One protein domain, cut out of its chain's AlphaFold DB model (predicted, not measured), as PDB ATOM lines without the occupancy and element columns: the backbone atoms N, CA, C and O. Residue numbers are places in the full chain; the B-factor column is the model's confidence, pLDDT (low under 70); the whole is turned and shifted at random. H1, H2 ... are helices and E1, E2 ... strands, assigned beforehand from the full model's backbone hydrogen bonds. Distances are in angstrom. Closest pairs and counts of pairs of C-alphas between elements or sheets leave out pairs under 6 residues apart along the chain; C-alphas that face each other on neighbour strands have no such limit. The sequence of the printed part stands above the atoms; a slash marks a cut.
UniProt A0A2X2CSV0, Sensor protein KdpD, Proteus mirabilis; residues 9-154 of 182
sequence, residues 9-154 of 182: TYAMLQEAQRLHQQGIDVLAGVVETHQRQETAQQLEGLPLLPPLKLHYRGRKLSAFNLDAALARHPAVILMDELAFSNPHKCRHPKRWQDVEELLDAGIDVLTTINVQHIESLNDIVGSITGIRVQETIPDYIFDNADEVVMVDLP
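Overview. This is residues 9 to 154 of the 182 residues of the protein "Sensor protein KdpD" of Proteus mirabilis (UniProt A0A2X2CSV0). A small three-stranded sheet, E1 E4 E5, lies between H1 on one face and H4 on the other, three layers in all; H2 packs on H1. Away from this core lie the hairpin E2 and E3 and, far from it, H5, while H6 is near H4. The printed part has 146 residues, with six named helices and five named strands in the order H1 E1 H2 E2 E3 H3 E4 H4 E5 H5 H6, a mixed class. E1 E4 E5 is parallel and E2 E3 antiparallel; the whole is compact, with a radius of gyration of the C-alphas of 15.8 A and spans of 46, 41 and 33 A.

Arrangement. Begin with H1, residues 9 to 21, on the sheet of E1, residues 26 to 30, E4, residues 76 to 79, and E5, residues 108 to 111. Its height over the sheet is 9.0 A, and it runs along the strands, at 16 degrees to E4 on the local plane; its closest C-alphas to E5 are Met 12 and Leu 110, 6.7 A. E4 is the inner strand: look for N 27 and O 76, 2.9 A, toward E1, and N 77 and O 108, 2.8 A, toward E5. H2, residues 37 to 43, touches H1, closest at the C-alphas of Tyr 10 and Thr 39, 5.5 A; they run the same way at a tilt of 37 degrees, only just steep. Next comes the hairpin of E2, residues 52 to 56, and E3, residues 59 to 63, with N 54 and O 61 2.8 A apart. H3, residues 66 to 72, only grazes the sheet E1 E4 E5. H4, residues 95 to 104, is on the opposite face from H1, at a height of 9.6 A, and makes with E4 and E5 a strand-helix-strand unit, two parallel neighbour strands joined through a helix, with a right-handed crossover. H5, residues 119 to 129, is apart from H4; H6, residues 139 to 143, is close to H4 but not clearly touching, the C-alphas of Trp 96 and Ile 141 being 7.5 A apart. Every O i to N i+4 pair is within hydrogen-bond range in H1, H3, H4 and H6, against 2 of 3 in H2 and 6 of 7 in H5.

Along the chain. Find C-alpha 9 at (243.081, 208.974, 205.963); H1 runs 18.2 A from there. E1 spans 12.3 A, E2 and E3 12.6 A each, H4 14.3 A and H5 15.3 A. H6 ends at C-alpha 143, (245.896, 212.046, 185.852).

Size, cuts and confidence. The C-alphas farthest apart, Gly 23 and Gly 130, are 47.0 A apart. The printed part has no cut; the link E4 to H4, residues 80 to 94, is long. Look for pLDDT under 70 at residues 126, 129 and 152 to 154.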
ATOM      1  N   THR A   9     244.412 208.701 205.395       89.19
ATOM      2  CA  THR A   9     243.081 208.974 205.963       89.19
ATOM      3  C   THR A   9     243.123 210.098 206.995       89.19
ATOM      4  O   THR A   9     242.221 210.921 207.056       89.19
ATOM      5  N   TYR A  10     244.188 210.166 207.796       88.88
ATOM      6  CA  TYR A  10     244.351 211.226 208.787       88.88
ATOM      7  C   TYR A  10     244.566 212.595 208.123       88.88
ATOM      8  O   TYR A  10     243.902 213.551 208.506       88.88
ATOM      9  N   ALA A  11     245.415 212.683 207.096       89.44
ATOM     10  CA  ALA A  11     245.636 213.903 206.320       89.44
ATOM     11  C   ALA A  11     244.356 214.363 205.601       89.44
ATOM     12  O   ALA A  11     243.995 215.534 205.681       89.44
ATOM     13  N   MET A  12     243.617 213.430 204.988       94.75
ATOM     14  CA  MET A  12     242.310 213.708 204.385       94.75
ATOM     15  C   MET A  12     241.326 214.286 205.413       94.75
ATOM     16  O   MET A  12     240.634 215.258 205.127       94.75
ATOM     17  N   LEU A  13     241.276 213.721 206.626       94.81
ATOM     18  CA  LEU A  13     240.407 214.221 207.694       94.81
ATOM     19  C   LEU A  13     240.860 215.573 208.257       94.81
ATOM     20  O   LEU A  13     240.009 216.390 208.600       94.81
ATOM     21  N   GLN A  14     242.166 215.842 208.335       93.44
ATOM     22  CA  GLN A  14     242.667 217.165 208.718       93.44
ATOM     23  C   GLN A  14     242.213 218.239 207.726       93.44
ATOM     24  O   GLN A  14     241.749 219.301 208.142       93.44
ATOM     25  N   GLU A  15     242.294 217.947 206.427       94.31
ATOM     26  CA  GLU A  15     241.818 218.866 205.394       94.31
ATOM     27  C   GLU A  15     240.295 219.041 205.449       94.31
ATOM     28  O   GLU A  15     239.791 220.163 205.426       94.31
ATOM     29  N   ALA A  16     239.556 217.949 205.653       96.75
ATOM     30  CA  ALA A  16     238.111 217.989 205.857       96.75
ATOM     31  C   ALA A  16     237.707 218.885 207.041       96.75
ATOM     32  O   ALA A  16     236.791 219.697 206.926       96.75
ATOM     33  N   GLN A  17     238.409 218.773 208.172       96.62
ATOM     34  CA  GLN A  17     238.193 219.619 209.349       96.62
ATOM     35  C   GLN A  17     238.515 221.085 209.060       96.62
ATOM     36  O   GLN A  17     237.752 221.969 209.451       96.62
ATOM     37  N   ARG A  18     239.607 221.359 208.337       96.88
ATOM     38  CA  ARG A  18     239.975 222.718 207.918       96.88
ATOM     39  C   ARG A  18     238.869 223.355 207.072       96.88
ATOM     40  O   ARG A  18     238.466 224.480 207.358       96.88
ATOM     41  N   LEU A  19     238.358 222.637 206.071       96.69
ATOM     42  CA  LEU A  19     237.256 223.085 205.211       96.69
ATOM     43  C   LEU A  19     235.964 223.285 206.012       96.69
ATOM     44  O   LEU A  19     235.298 224.313 205.883       96.69
ATOM     45  N   HIS A  20     235.641 222.349 206.905       97.31
ATOM     46  CA  HIS A  20     234.457 222.441 207.753       97.31
ATOM     47  C   HIS A  20     234.500 223.662 208.687       97.31
ATOM     48  O   HIS A  20     233.517 224.392 208.806       97.31
ATOM     49  N   GLN A  21     235.657 223.957 209.291       96.62
ATOM     50  CA  GLN A  21     235.866 225.148 210.130       96.62
ATOM     51  C   GLN A  21     235.750 226.463 209.345       96.62
ATOM     52  O   GLN A  21     235.440 227.501 209.927       96.62
ATOM     53  N   GLN A  22     235.966 226.426 208.028       97.56
ATOM     54  CA  GLN A  22     235.735 227.555 207.124       97.56
ATOM     55  C   GLN A  22     234.267 227.696 206.695       97.56
ATOM     56  O   GLN A  22     233.930 228.630 205.971       97.56
ATOM     57  N   GLY A  23     233.387 226.804 207.158       97.25
ATOM     58  CA  GLY A  23     231.963 226.810 206.833       97.25
ATOM     59  C   GLY A  23     231.618 226.119 205.515       97.25
ATOM     60  O   GLY A  23     230.499 226.284 205.034       97.25
ATOM     61  N   ILE A  24     232.546 225.355 204.927       98.25
ATOM     62  CA  ILE A  24     232.268 224.537 203.742       98.25
ATOM     63  C   ILE A  24     231.402 223.335 204.143       98.25
ATOM     64  O   ILE A  24     231.615 222.716 205.190       98.25
ATOM     65  N   ASP A  25     230.416 223.003 203.306       98.25
ATOM     66  CA  ASP A  25     229.524 221.856 203.513       98.25
ATOM     67  C   ASP A  25     230.252 220.543 203.193       98.25
ATOM     68  O   ASP A  25     230.225 220.053 202.064       98.25
ATOM     69  N   VAL A  26     230.945 220.014 204.201       98.38
ATOM     70  CA  VAL A  26     231.711 218.766 204.133       98.38
ATOM     71  C   VAL A  26     230.862 217.597 204.630       98.38
ATOM     72  O   VAL A  26     230.251 217.668 205.698       98.38
ATOM     73  N   LEU A  27     230.879 216.487 203.895       98.56
ATOM     74  CA  LEU A  27     230.212 215.240 204.256       98.56
ATOM     75  C   LEU A  27     231.204 214.074 204.253       98.56
ATOM     76  O   LEU A  27     231.905 213.833 203.276       98.56
ATOM     77  N   ALA A  28     231.238 213.280 205.317       98.06
ATOM     78  CA  ALA A  28     231.972 212.021 205.303       98.06
ATOM     79  C   ALA A  28     231.116 210.926 204.646       98.06
ATOM     80  O   ALA A  28     230.104 210.500 205.210       98.06
ATOM     81  N   GLY A  29     231.519 210.481 203.453       97.44
ATOM     82  CA  GLY A  29     230.879 209.386 202.724       97.44
ATOM     83  C   GLY A  29     231.430 208.025 203.144       97.44
ATOM     84  O   GLY A  29     230.706 207.196 203.699       97.44
ATOM     85  N   VAL A  30     232.725 207.812 202.906       95.19
ATOM     86  CA  VAL A  30     233.475 206.623 203.336       95.19
ATOM     87  C   VAL A  30     234.779 207.065 203.987       95.19
ATOM     88  O   VAL A  30     235.563 207.781 203.373       95.19
ATOM     89  N   VAL A  31     235.013 206.630 205.226       93.75
ATOM     90  CA  VAL A  31     236.230 206.931 205.993       93.75
ATOM     91  C   VAL A  31     236.682 205.672 206.723       93.75
ATOM     92  O   VAL A  31     235.947 205.150 207.564       93.75
ATOM     93  N   GLU A  32     237.905 205.219 206.451       87.00
ATOM     94  CA  GLU A  32     238.457 203.997 207.042       87.00
ATOM     95  C   GLU A  32     239.434 204.329 208.178       87.00
ATOM     96  O   GLU A  32     240.637 204.518 208.009       87.00
ATOM     97  N   THR A  33     238.912 204.402 209.406       79.19
ATOM     98  CA  THR A  33     239.723 204.764 210.588       79.19
ATOM     99  C   THR A  33     240.668 203.647 211.042       79.19
ATOM    100  O   THR A  33     241.588 203.899 211.824       79.19
ATOM    101  N   HIS A  34     240.451 202.408 210.582       74.69
ATOM    102  CA  HIS A  34     241.217 201.207 210.945       74.69
ATOM    103  C   HIS A  34     241.501 201.082 212.457       74.69
ATOM    104  O   HIS A  34     242.606 200.728 212.862       74.69
ATOM    105  N   GLN A  35     240.503 201.399 213.293       71.62
ATOM    106  CA  GLN A  35     240.568 201.345 214.765       71.62
ATOM    107  C   GLN A  35     241.595 202.296 215.412       71.62
ATOM    108  O   GLN A  35     241.872 202.191 216.606       71.62
ATOM    109  N   ARG A  36     242.138 203.264 214.663       76.62
ATOM    110  CA  ARG A  36     243.029 204.288 215.217       76.62
ATOM    111  C   ARG A  36     242.213 205.375 215.904       76.62
ATOM    112  O   ARG A  36     241.479 206.114 215.252       76.62
ATOM    113  N   GLN A  37     242.387 205.495 217.218       77.50
ATOM    114  CA  GLN A  37     241.645 206.451 218.041       77.50
ATOM    115  C   GLN A  37     241.847 207.904 217.581       77.50
ATOM    116  O   GLN A  37     240.876 208.639 217.452       77.50
ATOM    117  N   GLU A  38     243.081 208.297 217.258       77.25
ATOM    118  CA  GLU A  38     243.397 209.650 216.772       77.25
ATOM    119  C   GLU A  38     242.698 209.971 215.439       77.25
ATOM    120  O   GLU A  38     242.222 211.084 215.234       77.25
ATOM    121  N   THR A  39     242.591 208.993 214.534       80.12
ATOM    122  CA  THR A  39     241.873 209.150 213.259       80.12
ATOM    123  C   THR A  39     240.364 209.221 213.482       80.12
ATOM    124  O   THR A  39     239.691 210.026 212.848       80.12
ATOM    125  N   ALA A  40     239.827 208.432 214.417       83.38
ATOM    126  CA  ALA A  40     238.415 208.493 214.782       83.38
ATOM    127  C   ALA A  40     238.030 209.846 215.407       83.38
ATOM    128  O   ALA A  40     236.964 210.366 215.098       83.38
ATOM    129  N   GLN A  41     238.910 210.451 216.209       87.62
ATOM    130  CA  GLN A  41     238.685 211.784 216.780       87.62
ATOM    131  C   GLN A  41     238.590 212.876 215.710       87.62
ATOM    132  O   GLN A  41     237.771 213.776 215.833       87.62
ATOM    133  N   GLN A  42     239.375 212.788 214.628       88.88
ATOM    134  CA  GLN A  42     239.279 213.746 213.515       88.88
ATOM    135  C   GLN A  42     237.952 213.650 212.751       88.88
ATOM    136  O   GLN A  42     237.607 214.564 212.009       88.88
ATOM    137  N   LEU A  43     237.200 212.562 212.918       91.62
ATOM    138  CA  LEU A  43     235.874 212.410 212.328       91.62
ATOM    139  C   LEU A  43     234.780 213.074 213.185       91.62
ATOM    140  O   LEU A  43     233.693 213.357 212.682       91.62
ATOM    141  N   GLU A  44     235.043 213.331 214.469       91.00
ATOM    142  CA  GLU A  44     234.074 213.962 215.365       91.00
ATOM    143  C   GLU A  44     233.710 215.372 214.877       91.00
ATOM    144  O   GLU A  44     234.559 216.165 214.471       91.00
ATOM    145  N   GLY A  45     232.413 215.684 214.901       92.94
ATOM    146  CA  GLY A  45     231.879 216.965 214.433       92.94
ATOM    147  C   GLY A  45     231.614 217.042 212.926       92.94
ATOM    148  O   GLY A  45     230.779 217.847 212.525       92.94
ATOM    149  N   LEU A  46     232.223 216.179 212.103       96.44
ATOM    150  CA  LEU A  46     231.910 216.126 210.674       96.44
ATOM    151  C   LEU A  46     230.554 215.435 210.434       96.44
ATOM    152  O   LEU A  46     230.289 214.374 211.011       96.44
ATOM    153  N   PRO A  47     229.686 215.985 209.564       97.25
ATOM    154  CA  PRO A  47     228.484 215.296 209.111       97.25
ATOM    155  C   PRO A  47     228.819 213.938 208.480       97.25
ATOM    156  O   PRO A  47     229.696 213.845 207.623       97.25
ATOM    157  N   LEU A  48     228.099 212.886 208.876       96.50
ATOM    158  CA  LEU A  48     228.303 211.523 208.375       96.50
ATOM    159  C   LEU A  48     227.132 211.085 207.498       96.50
ATOM    160  O   LEU A  48     225.973 211.197 207.909       96.50
ATOM    161  N   LEU A  49     227.427 210.512 206.332       97.31
ATOM    162  CA  LEU A  49     226.412 209.875 205.505       97.31
ATOM    163  C   LEU A  49     226.085 208.473 206.051       97.31
ATOM    164  O   LEU A  49     226.980 207.635 206.185       97.31
ATOM    165  N   PRO A  50     224.810 208.156 206.343       94.88
ATOM    166  CA  PRO A  50     224.439 206.811 206.759       94.88
ATOM    167  C   PRO A  50     224.717 205.777 205.653       94.88
ATOM    168  O   PRO A  50     224.307 205.983 204.506       94.88
ATOM    169  N   PRO A  51     225.338 204.627 205.977       92.31
ATOM    170  CA  PRO A  51     225.666 203.621 204.977       92.31
ATOM    171  C   PRO A  51     224.415 202.924 204.435       92.31
ATOM    172  O   PRO A  51     223.435 202.687 205.155       92.31
ATOM    173  N   LEU A  52     224.488 202.496 203.177       92.19
ATOM    174  CA  LEU A  52     223.500 201.629 202.553       92.19
ATOM    175  C   LEU A  52     223.647 200.209 203.113       92.19
ATOM    176  O   LEU A  52     224.679 199.559 202.952       92.19
ATOM    177  N   LYS A  53     222.603 199.704 203.775       90.31
ATOM    178  CA  LYS A  53     222.595 198.345 204.337       90.31
ATOM    179  C   LYS A  53     222.129 197.339 203.288       90.31
ATOM    180  O   LYS A  53     220.952 197.299 202.936       90.31
ATOM    181  N   LEU A  54     223.036 196.478 202.843       86.25
ATOM    182  CA  LEU A  54     222.789 195.423 201.864       86.25
ATOM    183  C   LEU A  54     222.716 194.045 202.535       86.25
ATOM    184  O   LEU A  54     223.368 193.782 203.544       86.25
ATOM    185  N   HIS A  55     221.938 193.135 201.944       82.06
ATOM    186  CA  HIS A  55     221.897 191.725 202.339       82.06
ATOM    187  C   HIS A  55     222.425 190.856 201.193       82.06
ATOM    188  O   HIS A  55     221.844 190.827 200.101       82.06
ATOM    189  N   TYR A  56     223.514 190.127 201.439       74.06
ATOM    190  CA  TYR A  56     224.134 189.244 200.452       74.06
ATOM    191  C   TYR A  56     224.565 187.920 201.086       74.06
ATOM    192  O   TYR A  56     225.294 187.901 202.074       74.06
ATOM    193  N   ARG A  57     224.093 186.797 200.520       75.31
ATOM    194  CA  ARG A  57     224.375 185.425 200.998       75.31
ATOM    195  C   ARG A  57     224.187 185.248 202.518       75.31
ATOM    196  O   ARG A  57     224.998 184.613 203.182       75.31
ATOM    197  N   GLY A  58     223.135 185.852 203.079       78.25
ATOM    198  CA  GLY A  58     222.829 185.792 204.514       78.25
ATOM    199  C   GLY A  58     223.689 186.695 205.410       78.25
ATOM    200  O   GLY A  58     223.487 186.701 206.621       78.25
ATOM    201  N   ARG A  59     224.615 187.484 204.847       77.19
ATOM    202  CA  ARG A  59     225.418 188.479 205.574       77.19
ATOM    203  C   ARG A  59     224.884 189.890 205.328       77.19
ATOM    204  O   ARG A  59     224.464 190.215 204.216       77.19
ATOM    205  N   LYS A  60     224.911 190.719 206.374       77.88
ATOM    206  CA  LYS A  60     224.684 192.165 206.270       77.88
ATOM    207  C   LYS A  60     225.991 192.824 205.849       77.88
ATOM    208  O   LYS A  60     227.013 192.596 206.489       77.88
ATOM    209  N   LEU A  61     225.941 193.602 204.779       83.06
ATOM    210  CA  LEU A  61     227.050 194.404 204.281       83.06
ATOM    211  C   LEU A  61     226.650 195.876 204.373       83.06
ATOM    212  O   LEU A  61     225.488 196.216 204.156       83.06
ATOM    213  N   SER A  62     227.610 196.732 204.693       84.88
ATOM    214  CA  SER A  62     227.458 198.181 204.579       84.88
ATOM    215  C   SER A  62     228.163 198.622 203.303       84.88
ATOM    216  O   SER A  62     229.286 198.197 203.049       84.88
ATOM    217  N   ALA A  63     227.491 199.433 202.499       92.12
ATOM    218  CA  ALA A  63     228.038 200.043 201.298       92.12
ATOM    219  C   ALA A  63     227.884 201.564 201.371       92.12
ATOM    220  O   ALA A  63     227.060 202.081 202.133       92.12
ATOM    221  N   PHE A  64     228.659 202.272 200.558       96.19
ATOM    222  CA  PHE A  64     228.445 203.693 200.337       96.19
ATOM    223  C   PHE A  64     227.063 203.930 199.709       96.19
ATOM    224  O   PHE A  64     226.624 203.170 198.844       96.19
ATOM    225  N   ASN A  65     226.357 204.959 200.176       96.88
ATOM    226  CA  ASN A  65     225.027 205.304 199.687       96.88
ATOM    227  C   ASN A  65     225.115 206.449 198.669       96.88
ATOM    228  O   ASN A  65     224.788 207.590 198.990       96.88
ATOM    229  N   LEU A  66     225.571 206.131 197.456       97.88
ATOM    230  CA  LEU A  66     225.780 207.112 196.386       97.88
ATOM    231  C   LEU A  66     224.521 207.937 196.086       97.88
ATOM    232  O   LEU A  66     224.590 209.158 196.023       97.88
ATOM    233  N   ASP A  67     223.352 207.296 196.011       97.75
ATOM    234  CA  ASP A  67     222.083 207.993 195.758       97.75
ATOM    235  C   ASP A  67     221.768 209.042 196.832       97.75
ATOM    236  O   ASP A  67     221.319 210.147 196.526       97.75
ATOM    237  N   ALA A  68     222.019 208.717 198.103       98.12
ATOM    238  CA  ALA A  68     221.810 209.665 199.190       98.12
ATOM    239  C   ALA A  68     222.856 210.787 199.195       98.12
ATOM    240  O   ALA A  68     222.513 211.913 199.553       98.12
ATOM    241  N   ALA A  69     224.099 210.505 198.792       98.44
ATOM    242  CA  ALA A  69     225.133 211.525 198.636       98.44
ATOM    243  C   ALA A  69     224.757 212.532 197.540       98.44
ATOM    244  O   ALA A  69     224.740 213.734 197.799       98.44
ATOM    245  N   LEU A  70     224.357 212.039 196.364       98.62
ATOM    246  CA  LEU A  70     223.904 212.860 195.237       98.62
ATOM    247  C   LEU A  70     222.671 213.695 195.604       98.62
ATOM    248  O   LEU A  70     222.614 214.883 195.304       98.62
ATOM    249  N   ALA A  71     221.700 213.099 196.303       98.38
ATOM    250  CA  ALA A  71     220.512 213.816 196.759       98.38
ATOM    251  C   ALA A  71     220.823 214.874 197.833       98.38
ATOM    252  O   ALA A  71     220.136 215.893 197.904       98.38
ATOM    253  N   ARG A  72     221.830 214.631 198.687       98.25
ATOM    254  CA  ARG A  72     222.277 215.587 199.710       98.25
ATOM    255  C   ARG A  72     223.088 216.735 199.112       98.25
ATOM    256  O   ARG A  72     223.043 217.819 199.693       98.25
ATOM    257  N   HIS A  73     223.804 216.479 198.018       98.44
ATOM    258  CA  HIS A  73     224.618 217.445 197.273       98.44
ATOM    259  C   HIS A  73     225.508 218.307 198.194       98.44
ATOM    260  O   HIS A  73     225.273 219.507 198.340       98.44
ATOM    261  N   PRO A  74     226.453 217.697 198.942       98.62
ATOM    262  CA  PRO A  74     227.418 218.463 199.729       98.62
ATOM    263  C   PRO A  74     228.379 219.220 198.805       98.62
ATOM    264  O   PRO A  74     228.555 218.841 197.651       98.62
ATOM    265  N   ALA A  75     229.055 220.245 199.326       98.44
ATOM    266  CA  ALA A  75     230.125 220.903 198.579       98.44
ATOM    267  C   ALA A  75     231.336 219.970 198.422       98.44
ATOM    268  O   ALA A  75     231.900 219.881 197.340       98.44
ATOM    269  N   VAL A  76     231.697 219.252 199.495       98.62
ATOM    270  CA  VAL A  76     232.834 218.321 199.520       98.62
ATOM    271  C   VAL A  76     232.419 217.004 200.169       98.62
ATOM    272  O   VAL A  76     231.785 217.005 201.229       98.62
ATOM    273  N   ILE A  77     232.820 215.869 199.595       98.69
ATOM    274  CA  ILE A  77     232.609 214.541 200.180       98.69
ATOM    275  C   ILE A  77     233.911 213.750 200.342       98.69
ATOM    276  O   ILE A  77     234.766 213.726 199.459       98.69
ATOM    277  N   LEU A  78     234.060 213.079 201.489       98.50
ATOM    278  CA  LEU A  78     235.201 212.200 201.762       98.50
ATOM    279  C   LEU A  78     234.917 210.782 201.270       98.50
ATOM    280  O   LEU A  78     233.925 210.169 201.681       98.50
ATOM    281  N   MET A  79     235.810 210.259 200.436       97.75
ATOM    282  CA  MET A  79     235.713 208.951 199.793       97.75
ATOM    283  C   MET A  79     237.047 208.212 199.911       97.75
ATOM    284  O   MET A  79     237.855 208.227 198.988       97.75
ATOM    285  N   ASP A  80     237.308 207.568 201.047       94.62
ATOM    286  CA  ASP A  80     238.555 206.820 201.272       94.62
ATOM    287  C   ASP A  80     238.715 205.625 200.303       94.62
ATOM    288  O   ASP A  80     237.747 205.176 199.694       94.62
ATOM    289  N   GLU A  81     239.931 205.089 200.171       92.62
ATOM    290  CA  GLU A  81     240.284 203.913 199.352       92.62
ATOM    291  C   GLU A  81     239.720 203.926 197.910       92.62
ATOM    292  O   GLU A  81     238.905 203.085 197.529       92.62
ATOM    293  N   LEU A  82     240.181 204.850 197.063       95.62
ATOM    294  CA  LEU A  82     239.683 205.052 195.690       95.62
ATOM    295  C   LEU A  82     239.643 203.775 194.825       95.62
ATOM    296  O   LEU A  82     238.744 203.581 194.006       95.62
ATOM    297  N   ALA A  83     240.610 202.876 195.023       95.19
ATOM    298  CA  ALA A  83     240.734 201.625 194.277       95.19
ATOM    299  C   ALA A  83     239.757 200.522 194.725       95.19
ATOM    300  O   ALA A  83     239.717 199.461 194.097       95.19
ATOM    301  N   PHE A  84     238.978 200.744 195.785       94.75
ATOM    302  CA  PHE A  84     238.108 199.740 196.390       94.75
ATOM    303  C   PHE A  84     237.078 199.169 195.403       94.75
ATOM    304  O   PHE A  84     236.486 199.882 194.581       94.75
ATOM    305  N   SER A  85     236.844 197.858 195.489       94.50
ATOM    306  CA  SER A  85     235.794 197.170 194.734       94.50
ATOM    307  C   SER A  85     234.494 197.136 195.528       94.50
ATOM    308  O   SER A  85     234.408 196.538 196.600       94.50
ATOM    309  N   ASN A  86     233.453 197.750 194.979       94.31
ATOM    310  CA  ASN A  86     232.168 197.843 195.650       94.31
ATOM    311  C   ASN A  86     231.505 196.466 195.826       94.31
ATOM    312  O   ASN A  86     231.667 195.574 194.983       94.31
ATOM    313  N   PRO A  87     230.703 196.274 196.893       91.44
ATOM    314  CA  PRO A  87     229.934 195.055 197.068       91.44
ATOM    315  C   PRO A  87     229.027 194.764 195.871       91.44
ATOM    316  O   PRO A  87     228.483 195.659 195.223       91.44
ATOM    317  N   HIS A  88     228.784 193.477 195.623       84.31
ATOM    318  CA  HIS A  88     227.819 193.064 194.610       84.31
ATOM    319  C   HIS A  88     226.451 193.732 194.835       84.31
ATOM    320  O   HIS A  88     225.945 193.738 195.960       84.31
ATOM    321  N   LYS A  89     225.829 194.182 193.734       85.56
ATOM    322  CA  LYS A  89     224.564 194.946 193.649       85.56
ATOM    323  C   LYS A  89     224.670 196.458 193.870       85.56
ATOM    324  O   LYS A  89     223.647 197.123 193.727       85.56
ATOM    325  N   CYS A  90     225.845 197.005 194.179       92.12
ATOM    326  CA  CYS A  90     226.054 198.444 194.016       92.12
ATOM    327  C   CYS A  90     225.911 198.838 192.538       92.12
ATOM    328  O   CYS A  90     226.135 198.006 191.654       92.12
ATOM    329  N   ARG A  91     225.528 200.097 192.286       94.94
ATOM    330  CA  ARG A  91     225.378 200.655 190.933       94.94
ATOM    331  C   ARG A  91     226.662 200.488 190.127       94.94
ATOM    332  O   ARG A  91     226.613 199.981 189.009       94.94
ATOM    333  N   HIS A  92     227.793 200.847 190.729       97.38
ATOM    334  CA  HIS A  92     229.101 200.692 190.120       97.38
ATOM    335  C   HIS A  92     229.916 199.583 190.785       97.38
ATOM    336  O   HIS A  92     229.868 199.437 192.012       97.38
ATOM    337  N   PRO A  93     230.699 198.813 190.009       95.88
ATOM    338  CA  PRO A  93     231.610 197.814 190.556       95.88
ATOM    339  C   PRO A  93     232.832 198.413 191.269       95.88
ATOM    340  O   PRO A  93     233.422 197.725 192.104       95.88
ATOM    341  N   LYS A  94     233.229 199.657 190.978       96.81
ATOM    342  CA  LYS A  94     234.418 200.297 191.563       96.81
ATOM    343  C   LYS A  94     234.082 201.640 192.206       96.81
ATOM    344  O   LYS A  94     233.291 202.398 191.658       96.81
ATOM    345  N   ARG A  95     234.742 201.959 193.324       97.31
ATOM    346  CA  ARG A  95     234.536 203.230 194.038       97.31
ATOM    347  C   ARG A  95     234.929 204.452 193.210       97.31
ATOM    348  O   ARG A  95     234.238 205.457 193.284       97.31
ATOM    349  N   TRP A  96     235.973 204.367 192.384       97.62
ATOM    350  CA  TRP A  96     236.343 205.474 191.492       97.62
ATOM    351  C   TRP A  96     235.224 205.874 190.516       97.62
ATOM    352  O   TRP A  96     235.130 207.039 190.171       97.62
ATOM    353  N   GLN A  97     234.322 204.959 190.153       98.38
ATOM    354  CA  GLN A  97     233.151 205.283 189.327       98.38
ATOM    355  C   GLN A  97     232.066 206.010 190.130       98.38
ATOM    356  O   GLN A  97     231.364 206.860 189.595       98.38
ATOM    357  N   ASP A  98     231.928 205.700 191.426       98.31
ATOM    358  CA  ASP A  98     231.083 206.504 192.319       98.31
ATOM    359  C   ASP A  98     231.646 207.925 192.443       98.31
ATOM    360  O   ASP A  98     230.884 208.884 192.469       98.31
ATOM    361  N   VAL A  99     232.977 208.054 192.508       98.31
ATOM    362  CA  VAL A  99     233.675 209.347 192.541       98.31
ATOM    363  C   VAL A  99     233.452 210.131 191.251       98.31
ATOM    364  O   VAL A  99     233.111 211.303 191.338       98.31
ATOM    365  N   GLU A 100     233.554 209.504 190.078       98.31
ATOM    366  CA  GLU A 100     233.216 210.164 188.810       98.31
ATOM    367  C   GLU A 100     231.767 210.665 188.788       98.31
ATOM    368  O   GLU A 100     231.541 211.821 188.453       98.31
ATOM    369  N   GLU A 101     230.789 209.857 189.220       98.69
ATOM    370  CA  GLU A 101     229.385 210.303 189.250       98.69
ATOM    371  C   GLU A 101     229.163 211.474 190.231       98.69
ATOM    372  O   GLU A 101     228.339 212.353 189.976       98.69
ATOM    373  N   LEU A 102     229.901 211.518 191.347       98.69
ATOM    374  CA  LEU A 102     229.877 212.653 192.278       98.69
ATOM    375  C   LEU A 102     230.469 213.919 191.638       98.69
ATOM    376  O   LEU A 102     229.854 214.984 191.720       98.69
ATOM    377  N   LEU A 103     231.619 213.797 190.972       98.25
ATOM    378  CA  LEU A 103     232.282 214.905 190.280       98.25
ATOM    379  C   LEU A 103     231.425 215.438 189.121       98.25
ATOM    380  O   LEU A 103     231.252 216.649 188.999       98.25
ATOM    381  N   ASP A 104     230.797 214.556 188.338       98.19
ATOM    382  CA  ASP A 104     229.861 214.916 187.262       98.19
ATOM    383  C   ASP A 104     228.633 215.682 187.785       98.19
ATOM    384  O   ASP A 104     228.050 216.512 187.081       98.19
ATOM    385  N   ALA A 105     228.240 215.434 189.038       98.38
ATOM    386  CA  ALA A 105     227.185 216.174 189.725       98.38
ATOM    387  C   ALA A 105     227.663 217.512 190.328       98.38
ATOM    388  O   ALA A 105     226.845 218.247 190.890       98.38
ATOM    389  N   GLY A 106     228.952 217.844 190.213       98.12
ATOM    390  CA  GLY A 106     229.563 219.058 190.755       98.12
ATOM    391  C   GLY A 106     229.837 219.000 192.259       98.12
ATOM    392  O   GLY A 106     229.761 220.036 192.917       98.12
ATOM    393  N   ILE A 107     230.076 217.805 192.806       98.69
ATOM    394  CA  ILE A 107     230.465 217.595 194.206       98.69
ATOM    395  C   ILE A 107     231.973 217.346 194.245       98.69
ATOM    396  O   ILE A 107     232.442 216.373 193.656       98.69
ATOM    397  N   ASP A 108     232.721 218.169 194.980       98.44
ATOM    398  CA  ASP A 108     234.162 217.972 195.134       98.44
ATOM    399  C   ASP A 108     234.440 216.725 195.985       98.44
ATOM    400  O   ASP A 108     233.746 216.443 196.970       98.44
ATOM    401  N   VAL A 109     235.481 215.967 195.638       98.56
ATOM    402  CA  VAL A 109     235.806 214.705 196.315       98.56
ATOM    403  C   VAL A 109     237.217 214.743 196.889       98.56
ATOM    404  O   VAL A 109     238.194 214.894 196.162       98.56
ATOM    405  N   LEU A 110     237.337 214.505 198.198       98.06
ATOM    406  CA  LEU A 110     238.612 214.170 198.831       98.06
ATOM    407  C   LEU A 110     238.718 212.651 198.962       98.06
ATOM    408  O   LEU A 110     237.826 212.001 199.509       98.06
ATOM    409  N   THR A 111     239.813 212.073 198.475       96.81
ATOM    410  CA  THR A 111     240.006 210.619 198.442       96.81
ATOM    411  C   THR A 111     241.424 210.220 198.832       96.81
ATOM    412  O   THR A 111     242.318 211.059 198.952       96.81
ATOM    413  N   THR A 112     241.646 208.923 199.045       93.88
ATOM    414  CA  THR A 112     242.985 208.384 199.266       93.88
ATOM    415  C   THR A 112     243.262 207.178 198.383       93.88
ATOM    416  O   THR A 112     242.384 206.367 198.080       93.88
ATOM    417  N   ILE A 113     244.523 207.033 197.980       90.50
ATOM    418  CA  ILE A 113     244.987 205.896 197.194       90.50
ATOM    419  C   ILE A 113     246.452 205.583 197.514       90.50
ATOM    420  O   ILE A 113     247.227 206.455 197.902       90.50
ATOM    421  N   ASN A 114     246.847 204.313 197.384       86.12
ATOM    422  CA  ASN A 114     248.261 203.942 197.289       86.12
ATOM    423  C   ASN A 114     248.653 203.822 195.813       86.12
ATOM    424  O   ASN A 114     247.953 203.159 195.054       86.12
ATOM    425  N   VAL A 115     249.816 204.350 195.431       83.19
ATOM    426  CA  VAL A 115     250.289 204.377 194.030       83.19
ATOM    427  C   VAL A 115     250.327 203.005 193.340       83.19
ATOM    428  O   VAL A 115     250.133 202.914 192.139       83.19
ATOM    429  N   GLN A 116     250.489 201.913 194.091       79.81
ATOM    430  CA  GLN A 116     250.456 200.541 193.558       79.81
ATOM    431  C   GLN A 116     249.111 200.122 192.938       79.81
ATOM    432  O   GLN A 116     249.043 199.093 192.273       79.81
ATOM    433  N   HIS A 117     248.034 200.856 193.231       89.00
ATOM    434  CA  HIS A 117     246.718 200.603 192.655       89.00
ATOM    435  C   HIS A 117     246.548 201.274 191.285       89.00
ATOM    436  O   HIS A 117     245.559 201.006 190.617       89.00
ATOM    437  N   ILE A 118     247.484 202.122 190.853       89.94
ATOM    438  CA  ILE A 118     247.472 202.702 189.507       89.94
ATOM    439  C   ILE A 118     247.922 201.617 188.524       89.94
ATOM    440  O   ILE A 118     248.941 200.965 188.765       89.94
ATOM    441  N   GLU A 119     247.156 201.394 187.456       88.56
ATOM    442  CA  GLU A 119     247.366 200.293 186.504       88.56
ATOM    443  C   GLU A 119     248.800 200.233 185.960       88.56
ATOM    444  O   GLU A 119     249.453 199.196 186.117       88.56
ATOM    445  N   SER A 120     249.341 201.337 185.434       83.88
ATOM    446  CA  SER A 120     250.728 201.362 184.935       83.88
ATOM    447  C   SER A 120     251.781 201.009 185.994       83.88
ATOM    448  O   SER A 120     252.784 200.353 185.697       83.88
ATOM    449  N   LEU A 121     251.562 201.409 187.249       81.50
ATOM    450  CA  LEU A 121     252.498 201.168 188.349       81.50
ATOM    451  C   LEU A 121     252.364 199.763 188.930       81.50
ATOM    452  O   LEU A 121     253.349 199.217 189.430       81.50
ATOM    453  N   ASN A 122     251.182 199.158 188.855       78.81
ATOM    454  CA  ASN A 122     250.948 197.786 189.295       78.81
ATOM    455  C   ASN A 122     251.812 196.797 188.508       78.81
ATOM    456  O   ASN A 122     252.452 195.934 189.107       78.81
ATOM    457  N   ASP A 123     251.921 196.979 187.190       72.06
ATOM    458  CA  ASP A 123     252.767 196.135 186.344       72.06
ATOM    459  C   ASP A 123     254.251 196.239 186.731       72.06
ATOM    460  O   ASP A 123     254.946 195.224 186.854       72.06
ATOM    461  N   ILE A 124     254.726 197.458 187.012       73.75
ATOM    462  CA  ILE A 124     256.108 197.708 187.443       73.75
ATOM    463  C   ILE A 124     256.358 197.080 188.818       73.75
ATOM    464  O   ILE A 124     257.302 196.305 188.987       73.75
ATOM    465  N   VAL A 125     255.494 197.356 189.798       70.50
ATOM    466  CA  VAL A 125     255.605 196.814 191.161       70.50
ATOM    467  C   VAL A 125     255.511 195.288 191.150       70.50
ATOM    468  O   VAL A 125     256.288 194.622 191.836       70.50
ATOM    469  N   GLY A 126     254.627 194.715 190.336       69.38
ATOM    470  CA  GLY A 126     254.487 193.272 190.169       69.38
ATOM    471  C   GLY A 126     255.736 192.614 189.589       69.38
ATOM    472  O   GLY A 126     256.093 191.519 190.021       69.38
ATOM    473  N   SER A 127     256.447 193.284 188.674       70.06
ATOM    474  CA  SER A 127     257.704 192.772 188.105       70.06
ATOM    475  C   SER A 127     258.852 192.709 189.122       70.06
ATOM    476  O   SER A 127     259.691 191.815 189.048       70.06
ATOM    477  N   ILE A 128     258.858 193.623 190.098       72.00
ATOM    478  CA  ILE A 128     259.883 193.711 191.147       72.00
ATOM    479  C   ILE A 128     259.554 192.771 192.311       72.00
ATOM    480  O   ILE A 128     260.435 192.124 192.868       72.00
ATOM    481  N   THR A 129     258.281 192.712 192.700       69.00
ATOM    482  CA  THR A 129     257.856 192.103 193.971       69.00
ATOM    483  C   THR A 129     257.206 190.731 193.807       69.00
ATOM    484  O   THR A 129     257.020 190.020 194.791       69.00
ATOM    485  N   GLY A 130     256.819 190.357 192.583       71.94
ATOM    486  CA  GLY A 130     256.039 189.150 192.302       71.94
ATOM    487  C   GLY A 130     254.573 189.225 192.751       71.94
ATOM    488  O   GLY A 130     253.820 188.277 192.523       71.94
ATOM    489  N   ILE A 131     254.141 190.333 193.365       72.69
ATOM    490  CA  ILE A 131     252.780 190.529 193.874       72.69
ATOM    491  C   ILE A 131     252.014 191.433 192.909       72.69
ATOM    492  O   ILE A 131     252.392 192.580 192.692       72.69
ATOM    493  N   ARG A 132     250.902 190.930 192.360       72.69
ATOM    494  CA  ARG A 132     249.957 191.734 191.568       72.69
ATOM    495  C   ARG A 132     248.783 192.172 192.426       72.69
ATOM    496  O   ARG A 132     248.140 191.336 193.065       72.69
ATOM    497  N   VAL A 133     248.482 193.466 192.409       79.62
ATOM    498  CA  VAL A 133     247.325 194.013 193.125       79.62
ATOM    499  C   VAL A 133     246.084 193.829 192.249       79.62
ATOM    500  O   VAL A 133     246.098 194.174 191.075       79.62
ATOM    501  N   GLN A 134     245.017 193.239 192.791       82.69
ATOM    502  CA  GLN A 134     243.787 192.991 192.020       82.69
ATOM    503  C   GLN A 134     242.880 194.220 191.943       82.69
ATOM    504  O   GLN A 134     242.116 194.380 190.997       82.69
ATOM    505  N   GLU A 135     242.941 195.076 192.959       88.94
ATOM    506  CA  GLU A 135     242.154 196.296 193.015       88.94
ATOM    507  C   GLU A 135     242.948 197.448 192.417       88.94
ATOM    508  O   GLU A 135     243.922 197.897 193.018       88.94
ATOM    509  N   THR A 136     242.537 197.916 191.242       92.69
ATOM    510  CA  THR A 136     243.210 199.003 190.530       92.69
ATOM    511  C   THR A 136     242.271 200.143 190.161       92.69
ATOM    512  O   THR A 136     241.040 200.005 190.212       92.69
ATOM    513  N   ILE A 137     242.884 201.268 189.795       94.38
ATOM    514  CA  ILE A 137     242.267 202.370 189.065       94.38
ATOM    515  C   ILE A 137     242.957 202.521 187.701       94.38
ATOM    516  O   ILE A 137     244.174 202.318 187.624       94.38
ATOM    517  N   PRO A 138     242.219 202.922 186.656       94.31
ATOM    518  CA  PRO A 138     242.825 203.394 185.420       94.31
ATOM    519  C   PRO A 138     243.712 204.617 185.662       94.31
ATOM    520  O   PRO A 138     243.370 205.472 186.480       94.31
ATOM    521  N   ASP A 139     244.802 204.745 184.908       90.19
ATOM    522  CA  ASP A 139     245.729 205.880 185.009       90.19
ATOM    523  C   ASP A 139     245.031 207.243 184.873       90.19
ATOM    524  O   ASP A 139     245.288 208.143 185.668       90.19
ATOM    525  N   TYR A 140     244.057 207.369 183.963       92.50
ATOM    526  CA  TYR A 140     243.359 208.640 183.729       92.50
ATOM    527  C   TYR A 140     242.601 209.163 184.959       92.50
ATOM    528  O   TYR A 140     242.417 210.369 185.090       92.50
ATOM    529  N   ILE A 141     242.167 208.279 185.866       92.81
ATOM    530  CA  ILE A 141     241.510 208.690 187.115       92.81
ATOM    531  C   ILE A 141     242.499 209.446 188.006       92.81
ATOM    532  O   ILE A 141     242.118 210.397 188.680       92.81
ATOM    533  N   PHE A 142     243.767 209.029 188.013       88.50
ATOM    534  CA  PHE A 142     244.821 209.732 188.734       88.50
ATOM    535  C   PHE A 142     245.258 210.999 187.992       88.50
ATOM    536  O   PHE A 142     245.406 212.045 188.617       88.50
ATOM    537  N   ASP A 143     245.419 210.922 186.670       85.94
ATOM    538  CA  ASP A 143     245.896 212.046 185.852       85.94
ATOM    539  C   ASP A 143     244.922 213.234 185.826       85.94
ATOM    540  O   ASP A 143     245.350 214.376 185.664       85.94
ATOM    541  N   ASN A 144     243.621 212.978 185.992       88.00
ATOM    542  CA  ASN A 144     242.580 214.007 186.025       88.00
ATOM    543  C   ASN A 144     242.362 214.624 187.420       88.00
ATOM    544  O   ASN A 144     241.461 215.444 187.571       88.00
ATOM    545  N   ALA A 145     243.128 214.233 188.442       84.12
ATOM    546  CA  ALA A 145     243.002 214.833 189.766       84.12
ATOM    547  C   ALA A 145     243.460 216.302 189.748       84.12
ATOM    548  O   ALA A 145     244.590 216.597 189.353       84.12
ATOM    549  N   ASP A 146     242.613 217.213 190.235       81.44
ATOM    550  CA  ASP A 146     242.939 218.643 190.308       81.44
ATOM    551  C   ASP A 146     244.102 218.934 191.272       81.44
ATOM    552  O   ASP A 146     244.919 219.826 191.031       81.44
ATOM    553  N   GLU A 147     244.203 218.164 192.360       82.12
ATOM    554  CA  GLU A 147     245.277 218.268 193.345       82.12
ATOM    555  C   GLU A 147     245.703 216.888 193.859       82.12
ATOM    556  O   GLU A 147     244.881 216.018 194.152       82.12
ATOM    557  N   VAL A 148     247.017 216.695 194.012       82.75
ATOM    558  CA  VAL A 148     247.603 215.479 194.584       82.75
ATOM    559  C   VAL A 148     248.572 215.852 195.701       82.75
ATOM    560  O   VAL A 148     249.612 216.467 195.469       82.75
ATOM    561  N   VAL A 149     248.262 215.401 196.917       79.56
ATOM    562  CA  VAL A 149     249.129 215.542 198.093       79.56
ATOM    563  C   VAL A 149     249.827 214.212 198.368       79.56
ATOM    564  O   VAL A 149     249.192 213.206 198.691       79.56
ATOM    565  N   MET A 150     251.158 214.197 198.263       78.94
ATOM    566  CA  MET A 150     251.955 213.017 198.596       78.94
ATOM    567  C   MET A 150     252.134 212.897 200.111       78.94
ATOM    568  O   MET A 150     252.719 213.770 200.749       78.94
ATOM    569  N   VAL A 151     251.661 211.787 200.678       75.75
ATOM    570  CA  VAL A 151     251.863 211.438 202.091       75.75
ATOM    571  C   VAL A 151     252.890 210.314 202.171       75.75
ATOM    572  O   VAL A 151     252.582 209.178 201.803       75.75
ATOM    573  N   ASP A 152     254.091 210.634 202.650       68.75
ATOM    574  CA  ASP A 152     255.198 209.685 202.787       68.75
ATOM    575  C   ASP A 152     255.545 209.424 204.261       68.75
ATOM    576  O   ASP A 152     255.322 210.266 205.133       68.75
ATOM    577  N   LEU A 153     256.077 208.234 204.533       63.16
ATOM    578  CA  LEU A 153     256.640 207.850 205.822       63.16
ATOM    579  C   LEU A 153     257.948 207.094 205.555       63.16
ATOM    580  O   LEU A 153     257.909 206.076 204.853       63.16
ATOM    581  N   PRO A 154     259.081 207.531 206.130       65.75
ATOM    582  CA  PRO A 154     260.335 206.801 206.020       65.75
ATOM    583  C   PRO A 154     260.178 205.318 206.415       65.75
ATOM    584  O   PRO A 154     259.426 205.007 207.345       65.75
TER     585      PRO A 154